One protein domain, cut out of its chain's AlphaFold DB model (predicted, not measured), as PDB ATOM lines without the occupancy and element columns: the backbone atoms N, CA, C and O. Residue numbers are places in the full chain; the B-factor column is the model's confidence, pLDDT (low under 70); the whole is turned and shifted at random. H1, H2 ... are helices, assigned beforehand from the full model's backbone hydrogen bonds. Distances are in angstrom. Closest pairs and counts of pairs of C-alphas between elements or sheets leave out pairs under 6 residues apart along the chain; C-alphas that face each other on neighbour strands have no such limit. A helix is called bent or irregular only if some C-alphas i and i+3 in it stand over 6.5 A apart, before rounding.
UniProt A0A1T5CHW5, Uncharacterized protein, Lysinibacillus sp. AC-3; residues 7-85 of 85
ATOM      1  N   ALA A   7      39.281  23.073 -20.489       93.88
ATOM      2  CA  ALA A   7      39.858  21.937 -19.774       93.88
ATOM      3  C   ALA A   7      39.275  20.601 -20.260       93.88
ATOM      4  O   ALA A   7      40.032  19.693 -20.603       93.88
ATOM      5  N   TYR A   8      37.949  20.514 -20.406       94.62
ATOM      6  CA  TYR A   8      37.290  19.324 -20.944       94.62
ATOM      7  C   TYR A   8      37.786  18.983 -22.356       94.62
ATOM      8  O   TYR A   8      38.093  17.829 -22.655       94.62
ATOM      9  N   ILE A   9      37.911  19.986 -23.231       92.50
ATOM     10  CA  ILE A   9      38.381  19.782 -24.608       92.50
ATOM     11  C   ILE A   9      39.830  19.270 -24.624       92.50
ATOM     12  O   ILE A   9      40.138  18.329 -25.359       92.50
ATOM     13  N   ARG A  10      40.713  19.840 -23.790       93.44
ATOM     14  CA  ARG A  10      42.106  19.382 -23.644       93.44
ATOM     15  C   ARG A  10      42.173  17.938 -23.154       93.44
ATOM     16  O   ARG A  10      42.882  17.135 -23.753       93.44
ATOM     17  N   HIS A  11      41.379  17.594 -22.142       94.94
ATOM     18  CA  HIS A  11      41.288  16.229 -21.631       94.94
ATOM     19  C   HIS A  11      40.816  15.240 -22.711       94.94
ATOM     20  O   HIS A  11      41.436  14.198 -22.908       94.94
ATOM     21  N   GLN A  12      39.767  15.574 -23.470       93.69
ATOM     22  CA  GLN A  12      39.279  14.712 -24.555       93.69
ATOM     23  C   GLN A  12      40.320  14.522 -25.661       93.69
ATOM     24  O   GLN A  12      40.498  13.407 -26.156       93.69
ATOM     25  N   ARG A  13      41.038  15.590 -26.028       94.31
ATOM     26  CA  ARG A  13      42.139  15.520 -26.994       94.31
ATOM     27  C   ARG A  13      43.241  14.585 -26.502       94.31
ATOM     28  O   ARG A  13      43.667  13.704 -27.243       94.31
ATOM     29  N   GLU A  14      43.654  14.745 -25.252       95.62
ATOM     30  CA  GLU A  14      44.691  13.927 -24.633       95.62
ATOM     31  C   GLU A  14      44.274  12.452 -24.531       95.62
ATOM     32  O   GLU A  14      45.048  11.562 -24.879       95.62
ATOM     33  N   ARG A  15      43.012  12.174 -24.178       94.75
ATOM     34  CA  ARG A  15      42.445  10.817 -24.175       94.75
ATOM     35  C   ARG A  15      42.549  10.148 -25.549       94.75
ATOM     36  O   ARG A  15      42.922   8.979 -25.641       94.75
ATOM     37  N   ILE A  16      42.225  10.878 -26.621       93.12
ATOM     38  CA  ILE A  16      42.320  10.369 -28.000       93.12
ATOM     39  C   ILE A  16      43.779  10.096 -28.381       93.12
ATOM     40  O   ILE A  16      44.065   9.054 -28.971       93.12
ATOM     41  N   ILE A  17      44.692  11.008 -28.038       95.38
ATOM     42  CA  ILE A  17      46.128  10.861 -28.303       95.38
ATOM     43  C   ILE A  17      46.681   9.622 -27.594       95.38
ATOM     44  O   ILE A  17      47.292   8.789 -28.257       95.38
ATOM     45  N   ARG A  18      46.423   9.459 -26.289       94.00
ATOM     46  CA  ARG A  18      46.895   8.301 -25.509       94.00
ATOM     47  C   ARG A  18      46.422   6.987 -26.102       94.00
ATOM     48  O   ARG A  18      47.235   6.106 -26.336       94.00
ATOM     49  N   ARG A  19      45.131   6.882 -26.436       91.94
ATOM     50  CA  ARG A  19      44.589   5.671 -27.065       91.94
ATOM     51  C   ARG A  19      45.328   5.323 -28.360       91.94
ATOM     52  O   ARG A  19      45.659   4.166 -28.582       91.94
ATOM     53  N   LYS A  20      45.579   6.312 -29.221       92.50
ATOM     54  CA  LYS A  20      46.314   6.097 -30.478       92.50
ATOM     55  C   LYS A  20      47.776   5.731 -30.231       92.50
ATOM     56  O   LYS A  20      48.303   4.887 -30.944       92.50
ATOM     57  N   TRP A  21      48.398   6.329 -29.217       93.88
ATOM     58  CA  TRP A  21      49.764   6.021 -28.805       93.88
ATOM     59  C   TRP A  21      49.905   4.557 -28.375       93.88
ATOM     60  O   TRP A  21      50.748   3.850 -28.913       93.88
ATOM     61  N   THR A  22      49.025   4.088 -27.485       91.75
ATOM     62  CA  THR A  22      48.953   2.685 -27.036       91.75
ATOM     63  C   THR A  22      48.775   1.721 -28.208       91.75
ATOM     64  O   THR A  22      49.454   0.710 -28.271       91.75
ATOM     65  N   ILE A  23      47.918   2.034 -29.190       90.69
ATOM     66  CA  ILE A  23      47.747   1.164 -30.369       90.69
ATOM     67  C   ILE A  23      49.053   1.044 -31.164       90.69
ATOM     68  O   ILE A  23      49.448  -0.057 -31.531       90.69
ATOM     69  N   LEU A  24      49.720   2.163 -31.444       92.69
ATOM     70  CA  LEU A  24      50.970   2.139 -32.203       92.69
ATOM     71  C   LEU A  24      52.070   1.385 -31.446       92.69
ATOM     72  O   LEU A  24      52.757   0.567 -32.047       92.69
ATOM     73  N   LYS A  25      52.203   1.633 -30.142       93.06
ATOM     74  CA  LYS A  25      53.248   1.028 -29.316       93.06
ATOM     75  C   LYS A  25      52.982  -0.449 -29.030       93.06
ATOM     76  O   LYS A  25      53.825  -1.281 -29.314       93.06
ATOM     77  N   ASP A  26      51.815  -0.773 -28.486       90.31
ATOM     78  CA  ASP A  26      51.581  -2.077 -27.859       90.31
ATOM     79  C   ASP A  26      50.905  -3.072 -28.815       90.31
ATOM     80  O   ASP A  26      51.047  -4.278 -28.653       90.31
ATOM     81  N   VAL A  27      50.171  -2.585 -29.827       87.94
ATOM     82  CA  VAL A  27      49.480  -3.452 -30.805       87.94
ATOM     83  C   VAL A  27      50.267  -3.573 -32.104       87.94
ATOM     84  O   VAL A  27      50.344  -4.656 -32.671       87.94
ATOM     85  N   MET A  28      50.822  -2.466 -32.602       90.56
ATOM     86  CA  MET A  28      51.629  -2.469 -33.829       90.56
ATOM     87  C   MET A  28      53.126  -2.640 -33.561       90.56
ATOM     88  O   MET A  28      53.881  -2.701 -34.526       90.56
ATOM     89  N   LEU A  29      53.543  -2.691 -32.289       92.06
ATOM     90  CA  LEU A  29      54.942  -2.846 -31.874       92.06
ATOM     91  C   LEU A  29      55.874  -1.836 -32.558       92.06
ATOM     92  O   LEU A  29      57.003  -2.147 -32.919       92.06
ATOM     93  N   ARG A  30      55.377  -0.611 -32.772       93.62
ATOM     94  CA  ARG A  30      56.140   0.443 -33.433       93.62
ATOM     95  C   ARG A  30      57.259   0.915 -32.512       93.62
ATOM     96  O   ARG A  30      56.999   1.346 -31.387       93.62
ATOM     97  N   GLU A  31      58.480   0.885 -33.027       94.31
ATOM     98  CA  GLU A  31      59.663   1.359 -32.312       94.31
ATOM     99  C   GLU A  31      59.603   2.869 -32.050       94.31
ATOM    100  O   GLU A  31      58.927   3.629 -32.755       94.31
ATOM    101  N   SER A  32      60.326   3.314 -31.020       91.56
ATOM    102  CA  SER A  32      60.305   4.706 -30.564       91.56
ATOM    103  C   SER A  32      60.769   5.700 -31.625       91.56
ATOM    104  O   SER A  32      60.211   6.791 -31.699       91.56
ATOM    105  N   GLU A  33      61.744   5.326 -32.457       94.06
ATOM    106  CA  GLU A  33      62.284   6.183 -33.520       94.06
ATOM    107  C   GLU A  33      61.240   6.487 -34.607       94.06
ATOM    108  O   GLU A  33      61.166   7.601 -35.123       94.06
ATOM    109  N   TYR A  34      60.348   5.536 -34.890       92.94
ATOM    110  CA  TYR A  34      59.289   5.690 -35.893       92.94
ATOM    111  C   TYR A  34      57.987   6.256 -35.323       92.94
ATOM    112  O   TYR A  34      56.956   6.289 -36.015       92.94
ATOM    113  N   MET A  35      57.986   6.661 -34.054       93.38
ATOM    114  CA  MET A  35      56.795   7.143 -33.377       93.38
ATOM    115  C   MET A  35      56.490   8.593 -33.791       93.38
ATOM    116  O   MET A  35      57.360   9.458 -33.712       93.38
ATOM    117  N   PRO A  36      55.259   8.914 -34.231       92.44
ATOM    118  CA  PRO A  36      54.935  10.273 -34.636       92.44
ATOM    119  C   PRO A  36      54.926  11.216 -33.432       92.44
ATOM    120  O   PRO A  36      54.568  10.833 -32.316       92.44
ATOM    121  N   GLU A  37      55.184  12.497 -33.690       92.75
ATOM    122  CA  GLU A  37      54.965  13.549 -32.702       92.75
ATOM    123  C   GLU A  37      53.559  13.458 -32.096       92.75
ATOM    124  O   GLU A  37      52.539  13.396 -32.799       92.75
ATOM    125  N   ARG A  38      53.494  13.537 -30.764       89.69
ATOM    126  CA  ARG A  38      52.262  13.377 -29.979       89.69
ATOM    127  C   ARG A  38      51.101  14.238 -30.492       89.69
ATOM    128  O   ARG A  38      49.957  13.785 -30.541       89.69
ATOM    129  N   GLY A  39      51.387  15.470 -30.920       87.19
ATOM    130  CA  GLY A  39      50.392  16.405 -31.447       87.19
ATOM    131  C   GLY A  39      49.685  15.921 -32.721       87.19
ATOM    132  O   GLY A  39      48.480  16.169 -32.866       87.19
ATOM    133  N   ARG A  40      50.382  15.179 -33.598       91.00
ATOM    134  CA  ARG A  40      49.843  14.659 -34.873       91.00
ATOM    135  C   ARG A  40      48.715  13.656 -34.641       91.00
ATOM    136  O   ARG A  40      47.709  13.670 -35.356       91.00
ATOM    137  N   LEU A  41      48.805  12.866 -33.569       92.19
ATOM    138  CA  LEU A  41      47.780  11.892 -33.180       92.19
ATOM    139  C   LEU A  41      46.445  12.539 -32.791       92.19
ATOM    140  O   LEU A  41      45.412  11.872 -32.795       92.19
ATOM    141  N   SER A  42      46.401  13.847 -32.519       90.44
ATOM    142  CA  SER A  42      45.129  14.538 -32.289       90.44
ATOM    143  C   SER A  42      44.207  14.486 -33.507       90.44
ATOM    144  O   SER A  42      42.995  14.380 -33.332       90.44
ATOM    145  N   LYS A  43      44.763  14.586 -34.721       86.31
ATOM    146  CA  LYS A  43      43.998  14.643 -35.977       86.31
ATOM    147  C   LYS A  43      44.174  13.382 -36.828       86.31
ATOM    148  O   LYS A  43      43.208  12.936 -37.437       86.31
ATOM    149  N   GLY A  44      45.364  12.776 -36.827       83.88
ATOM    150  CA  GLY A  44      45.678  11.598 -37.643       83.88
ATOM    151  C   GLY A  44      44.832  10.375 -37.287       83.88
ATOM    152  O   GLY A  44      44.563  10.120 -36.110       83.88
ATOM    153  N   LYS A  45      44.394   9.613 -38.292       84.56
ATOM    154  CA  LYS A  45      43.686   8.341 -38.094       84.56
ATOM    155  C   LYS A  45      44.711   7.220 -37.904       84.56
ATOM    156  O   LYS A  45      45.704   7.171 -38.617       84.56
ATOM    157  N   VAL A  46      44.458   6.330 -36.948       87.56
ATOM    158  CA  VAL A  46      45.210   5.077 -36.792       87.56
ATOM    159  C   VAL A  46      44.279   3.961 -37.238       87.56
ATOM    160  O   VAL A  46      43.249   3.730 -36.605       87.56
ATOM    161  N   HIS A  47      44.609   3.319 -38.354       81.38
ATOM    162  CA  HIS A  47      43.849   2.195 -38.886       81.38
ATOM    163  C   HIS A  47      44.439   0.903 -38.323       81.38
ATOM    164  O   HIS A  47      45.560   0.539 -38.655       81.38
ATOM    165  N   CYS A  48      43.698   0.229 -37.444       81.31
ATOM    166  CA  CYS A  48      44.095  -1.054 -36.879       81.31
ATOM    167  C   CYS A  48      43.025  -2.101 -37.190       81.31
ATOM    168  O   CYS A  48      41.836  -1.874 -36.966       81.31
ATOM    169  N   SER A  49      43.462  -3.247 -37.701       83.06
ATOM    170  CA  SER A  49      42.616  -4.377 -38.082       83.06
ATOM    171  C   SER A  49      42.623  -5.504 -37.034       83.06
ATOM    172  O   SER A  49      42.117  -6.598 -37.307       83.06
ATOM    173  N   CYS A  50      43.162  -5.258 -35.831       84.12
ATOM    174  CA  CYS A  50      43.214  -6.256 -34.763       84.12
ATOM    175  C   CYS A  50      41.809  -6.656 -34.285       84.12
ATOM    176  O   CYS A  50      40.828  -5.930 -34.479       84.12
ATOM    177  N   ARG A  51      41.716  -7.815 -33.624       85.06
ATOM    178  CA  ARG A  51      40.445  -8.366 -33.130       85.06
ATOM    179  C   ARG A  51      39.722  -7.423 -32.166       85.06
ATOM    180  O   ARG A  51      38.512  -7.279 -32.264       85.06
ATOM    181  N   MET A  52      40.468  -6.704 -31.326       83.12
ATOM    182  CA  MET A  52      39.920  -5.701 -30.404       83.12
ATOM    183  C   MET A  52      39.342  -4.480 -31.134       83.12
ATOM    184  O   MET A  52      38.262  -4.004 -30.798       83.12
ATOM    185  N   CYS A  53      40.031  -3.960 -32.155       82.81
ATOM    186  CA  CYS A  53      39.538  -2.818 -32.933       82.81
ATOM    187  C   CYS A  53      38.374  -3.192 -33.859       82.81
ATOM    188  O   CYS A  53      37.507  -2.357 -34.105       82.81
ATOM    189  N   ARG A  54      38.331  -4.439 -34.339       86.44
ATOM    190  CA  ARG A  54      37.237  -4.994 -35.148       86.44
ATOM    191  C   ARG A  54      36.236  -5.816 -34.325       86.44
ATOM    192  O   ARG A  54      35.522  -6.632 -34.896       86.44
ATOM    193  N   TYR A  55      36.158  -5.598 -33.011       88.88
ATOM    194  CA  TYR A  55      35.351  -6.411 -32.091       88.88
ATOM    195  C   TYR A  55      33.897  -6.570 -32.553       88.88
ATOM    196  O   TYR A  55      33.413  -7.688 -32.689       88.88
ATOM    197  N   GLU A  56      33.229  -5.468 -32.903       88.31
ATOM    198  CA  GLU A  56      31.845  -5.506 -33.399       88.31
ATOM    199  C   GLU A  56      31.682  -6.361 -34.661       88.31
ATOM    200  O   GLU A  56      30.658  -7.012 -34.822       88.31
ATOM    201  N   GLN A  57      32.676  -6.359 -35.556       87.38
ATOM    202  CA  GLN A  57      32.635  -7.154 -36.785       87.38
ATOM    203  C   GLN A  57      32.876  -8.635 -36.489       87.38
ATOM    204  O   GLN A  57      32.165  -9.477 -37.019       87.38
ATOM    205  N   TYR A  58      33.844  -8.950 -35.624       90.81
ATOM    206  CA  TYR A  58      34.152 -10.329 -35.236       90.81
ATOM    207  C   TYR A  58      33.038 -10.990 -34.423       90.81
ATOM    208  O   TYR A  58      32.865 -12.200 -34.508       90.81
ATOM    209  N   HIS A  59      32.303 -10.209 -33.634       92.25
ATOM    210  CA  HIS A  59      31.203 -10.696 -32.802       92.25
ATOM    211  C   HIS A  59      29.824 -10.403 -33.406       92.25
ATOM    212  O   HIS A  59      28.822 -10.526 -32.708       92.25
ATOM    213  N   SER A  60      29.768  -9.989 -34.679       89.75
ATOM    214  CA  SER A  60      28.526  -9.692 -35.408       89.75
ATOM    215  C   SER A  60      27.553  -8.801 -34.624       89.75
ATOM    216  O   SER A  60      26.337  -8.979 -34.680       89.75
ATOM    217  N   ILE A  61      28.084  -7.833 -33.871       89.50
ATOM    218  CA  ILE A  61      27.284  -6.993 -32.980       89.50
ATOM    219  C   ILE A  61      26.410  -6.068 -33.838       89.50
ATOM    220  O   ILE A  61      26.948  -5.270 -34.620       89.50
ATOM    221  N   PRO A  62      25.071  -6.118 -33.701       87.19
ATOM    222  CA  PRO A  62      24.185  -5.326 -34.539       87.19
ATOM    223  C   PRO A  62      24.362  -3.832 -34.264       87.19
ATOM    224  O   PRO A  62      24.070  -3.340 -33.170       87.19
ATOM    225  N   LYS A  63      24.808  -3.082 -35.277       87.50
ATOM    226  CA  LYS A  63      24.948  -1.624 -35.168       87.50
ATOM    227  C   LYS A  63      23.579  -0.966 -35.034       87.50
ATOM    228  O   LYS A  63      22.618  -1.397 -35.667       87.50
ATOM    229  N   ALA A  64      23.520   0.144 -34.301       90.19
ATOM    230  CA  ALA A  64      22.285   0.904 -34.087       90.19
ATOM    231  C   ALA A  64      21.544   1.235 -35.398       90.19
ATOM    232  O   ALA A  64      20.329   1.094 -35.462       90.19
ATOM    233  N   LYS A  65      22.276   1.566 -36.475       89.50
ATOM    234  CA  LYS A  65      21.688   1.818 -37.802       89.50
ATOM    235  C   LYS A  65      20.924   0.619 -38.377       89.50
ATOM    236  O   LYS A  65      19.915   0.809 -39.039       89.50
ATOM    237  N   HIS A  66      21.404  -0.603 -38.136       89.69
ATOM    238  CA  HIS A  66      20.752  -1.816 -38.627       89.69
ATOM    239  C   HIS A  66      19.481  -2.087 -37.828       89.69
ATOM    240  O   HIS A  66      18.456  -2.377 -38.426       89.69
ATOM    241  N   LYS A  67      19.523  -1.887 -36.503       91.62
ATOM    242  CA  LYS A  67      18.338  -1.985 -35.638       91.62
ATOM    243  C   LYS A  67      17.257  -0.969 -36.015       91.62
ATOM    244  O   LYS A  67      16.094  -1.329 -36.112       91.62
ATOM    245  N   ALA A  68      17.644   0.284 -36.251       93.38
ATOM    246  CA  ALA A  68      16.711   1.328 -36.671       93.38
ATOM    247  C   ALA A  68      16.076   1.008 -38.031       93.38
ATOM    248  O   ALA A  68      14.876   1.188 -38.193       93.38
ATOM    249  N   LYS A  69      16.871   0.495 -38.981       94.69
ATOM    250  CA  LYS A  69      16.368   0.079 -40.292       94.69
ATOM    251  C   LYS A  69      15.396  -1.098 -40.188       94.69
ATOM    252  O   LYS A  69      14.345  -1.028 -40.799       94.69
ATOM    253  N   LEU A  70      15.730  -2.124 -39.402       95.25
ATOM    254  CA  LEU A  70      14.834  -3.254 -39.128       95.25
ATOM    255  C   LEU A  70      13.487  -2.765 -38.593       95.25
ATOM    256  O   LEU A  70      12.467  -3.058 -39.187       95.25
ATOM    257  N   LYS A  71      13.504  -1.902 -37.572       95.88
ATOM    258  CA  LYS A  71      12.274  -1.352 -36.991       95.88
ATOM    259  C   LYS A  71      11.426  -0.560 -37.997       95.88
ATOM    260  O   LYS A  71      10.207  -0.609 -37.934       95.88
ATOM    261  N   ALA A  72      12.064   0.202 -38.886       95.88
ATOM    262  CA  ALA A  72      11.347   0.926 -39.933       95.88
ATOM    263  C   ALA A  72      10.701  -0.037 -40.941       95.88
ATOM    264  O   ALA A  72       9.554   0.162 -41.312       95.88
ATOM    265  N   MET A  73      11.414  -1.099 -41.326       96.25
ATOM    266  CA  MET A  73      10.881  -2.136 -42.213       96.25
ATOM    267  C   MET A  73       9.718  -2.898 -41.566       96.25
ATOM    268  O   MET A  73       8.736  -3.171 -42.242       96.25
ATOM    269  N   ASP A  74       9.804  -3.203 -40.269       96.50
ATOM    270  CA  ASP A  74       8.713  -3.847 -39.529       96.50
ATOM    271  C   ASP A  74       7.456  -2.959 -39.535       96.50
ATOM    272  O   ASP A  74       6.367  -3.436 -39.832       96.50
ATOM    273  N   GLN A  75       7.619  -1.646 -39.323       95.69
ATOM    274  CA  GLN A  75       6.508  -0.692 -39.392       95.69
ATOM    275  C   GLN A  75       5.879  -0.623 -40.792       95.69
ATOM    276  O   GLN A  75       4.662  -0.579 -40.905       95.69
ATOM    277  N   GLU A  76       6.685  -0.630 -41.860       95.50
ATOM    278  CA  GLU A  76       6.173  -0.631 -43.240       95.50
ATOM    279  C   GLU A  76       5.324  -1.879 -43.535       95.50
ATOM    280  O   GLU A  76       4.312  -1.792 -44.233       95.50
ATOM    281  N   ILE A  77       5.724  -3.036 -42.998       95.81
ATOM    282  CA  ILE A  77       4.956  -4.280 -43.116       95.81
ATOM    283  C   ILE A  77       3.646  -4.162 -42.337       95.81
ATOM    284  O   ILE A  77       2.593  -4.479 -42.891       95.81
ATOM    285  N   ASP A  78       3.703  -3.692 -41.090       94.81
ATOM    286  CA  ASP A  78       2.519  -3.518 -40.247       94.81
ATOM    287  C   ASP A  78       1.511  -2.566 -40.901       94.81
ATOM    288  O   ASP A  78       0.328  -2.895 -40.978       94.81
ATOM    289  N   ASP A  79       1.978  -1.438 -41.442       92.81
ATOM    290  CA  ASP A  79       1.149  -0.454 -42.143       92.81
ATOM    291  C   ASP A  79       0.496  -1.062 -43.399       92.81
ATOM    292  O   ASP A  79      -0.686  -0.832 -43.660       92.81
ATOM    293  N   TYR A  80       1.235  -1.871 -44.170       92.12
ATOM    294  CA  TYR A  80       0.700  -2.557 -45.350       92.12
ATOM    295  C   TYR A  80      -0.365  -3.598 -44.985       92.12
ATOM    296  O   TYR A  80      -1.413  -3.659 -45.625       92.12
ATOM    297  N   VAL A  81      -0.118  -4.400 -43.944       89.81
ATOM    298  CA  VAL A  81      -1.082  -5.390 -43.445       89.81
ATOM    299  C   VAL A  81      -2.335  -4.690 -42.919       89.81
ATOM    300  O   VAL A  81      -3.437  -5.106 -43.262       89.81
ATOM    301  N   TYR A  82      -2.186  -3.599 -42.164       84.06
ATOM    302  CA  TYR A  82      -3.311  -2.795 -41.680       84.06
ATOM    303  C   TYR A  82      -4.157  -2.190 -42.800       84.06
ATOM    304  O   TYR A  82      -5.338  -1.951 -42.597       84.06
ATOM    305  N   PHE A  83      -3.565  -1.897 -43.958       76.44
ATOM    306  CA  PHE A  83      -4.282  -1.311 -45.091       76.44
ATOM    307  C   PHE A  83      -5.066  -2.348 -45.913       76.44
ATOM    308  O   PHE A  83      -5.958  -1.986 -46.680       76.44
ATOM    309  N   LEU A  84      -4.713  -3.632 -45.801       70.38
ATOM    310  CA  LEU A  84      -5.347  -4.731 -46.536       70.38
ATOM    311  C   LEU A  84      -6.533  -5.377 -45.800       70.38
ATOM    312  O   LEU A  84      -7.272  -6.137 -46.433       70.38
ATOM    313  N   PHE A  85      -6.701  -5.101 -44.507       55.72
ATOM    314  CA  PHE A  85      -7.808  -5.568 -43.664       55.72
ATOM    315  C   PHE A  85      -8.696  -4.399 -43.236       55.72
ATOM    316  O   PHE A  85      -9.918  -4.630 -43.099       55.72
TER     317      PHE A  85
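What this domain is: This is residues 7 to 85 of the 85 residues of an uncharacterized protein of Lysinibacillus sp. AC-3 (UniProt A0A1T5CHW5). One long straight helix, H3, sticks out as an arm from a small, loosely built head in which a second helix of the same residue count, H1, stands crosswise to the arm. In the head the long link after H1 folds back beside that helix, with residues 38 to 42 beside its length, and then runs on to the short helix H2, near the root of the arm. The printed part has 79 residues with three named helices, H1, H2 and H3 along the chain, and no named strand; the class is all helix. The whole is extended, with a radius of gyration of the C-alphas of 21.2 A, and its C-alphas span 71 by 32 by 14 A, the arm making much of the length.

How they stand to each other: H1, residues 7 to 27, and H3, residues 64 to 84, are the longest helices by residues, and the two are apart, with no C-alpha of the one within 8 A of the other. H2, residues 55 to 58, is apart from H1. H2 and H3 are also apart, though they follow each other in the chain. Residues 60 to 85, of which 64 to 84 belong to H3, stand free: no C-alpha 8 or more residues away along the chain is within 10 A of theirs. In H1 and H3 every pair of O of residue i and N of residue i+4 is within hydrogen-bond range; H2 is too short for such a pair, and its one pair of O of residue i and N of residue i+3 is within range.

Where its parts are: H1 runs 29.3 A from C-alpha 7 at (39.858, 21.937, -19.774) to C-alpha 27 at (49.480, -3.452, -30.805). H3 is 30.8 A long, from C-alpha 64 at (22.285, 0.904, -34.087) to C-alpha 84 at (-5.347, -4.731, -46.536). Between them along the chain comes H2, four residues from Tyr 55 to Tyr 58. No helix is bent or irregular.

The domain as a whole: The C-alphas of Glu 33 and Phe 85 are the two farthest apart, at 71.8 A. Without the stretch that stands free, the body has 53 residues, spans 36 by 30 by 15 A and has a radius of gyration of 12.4 A. The link from H1 to H2, residues 28 to 54, is long, with 27 residues and no named element; the link from H2 to H3, with 5 residues, is tight. The printed part has no cut and ends at Phe 85, the chain's last residue. The mean pLDDT of the printed part is 90.1, and residue 85 is the one printed residue under 70.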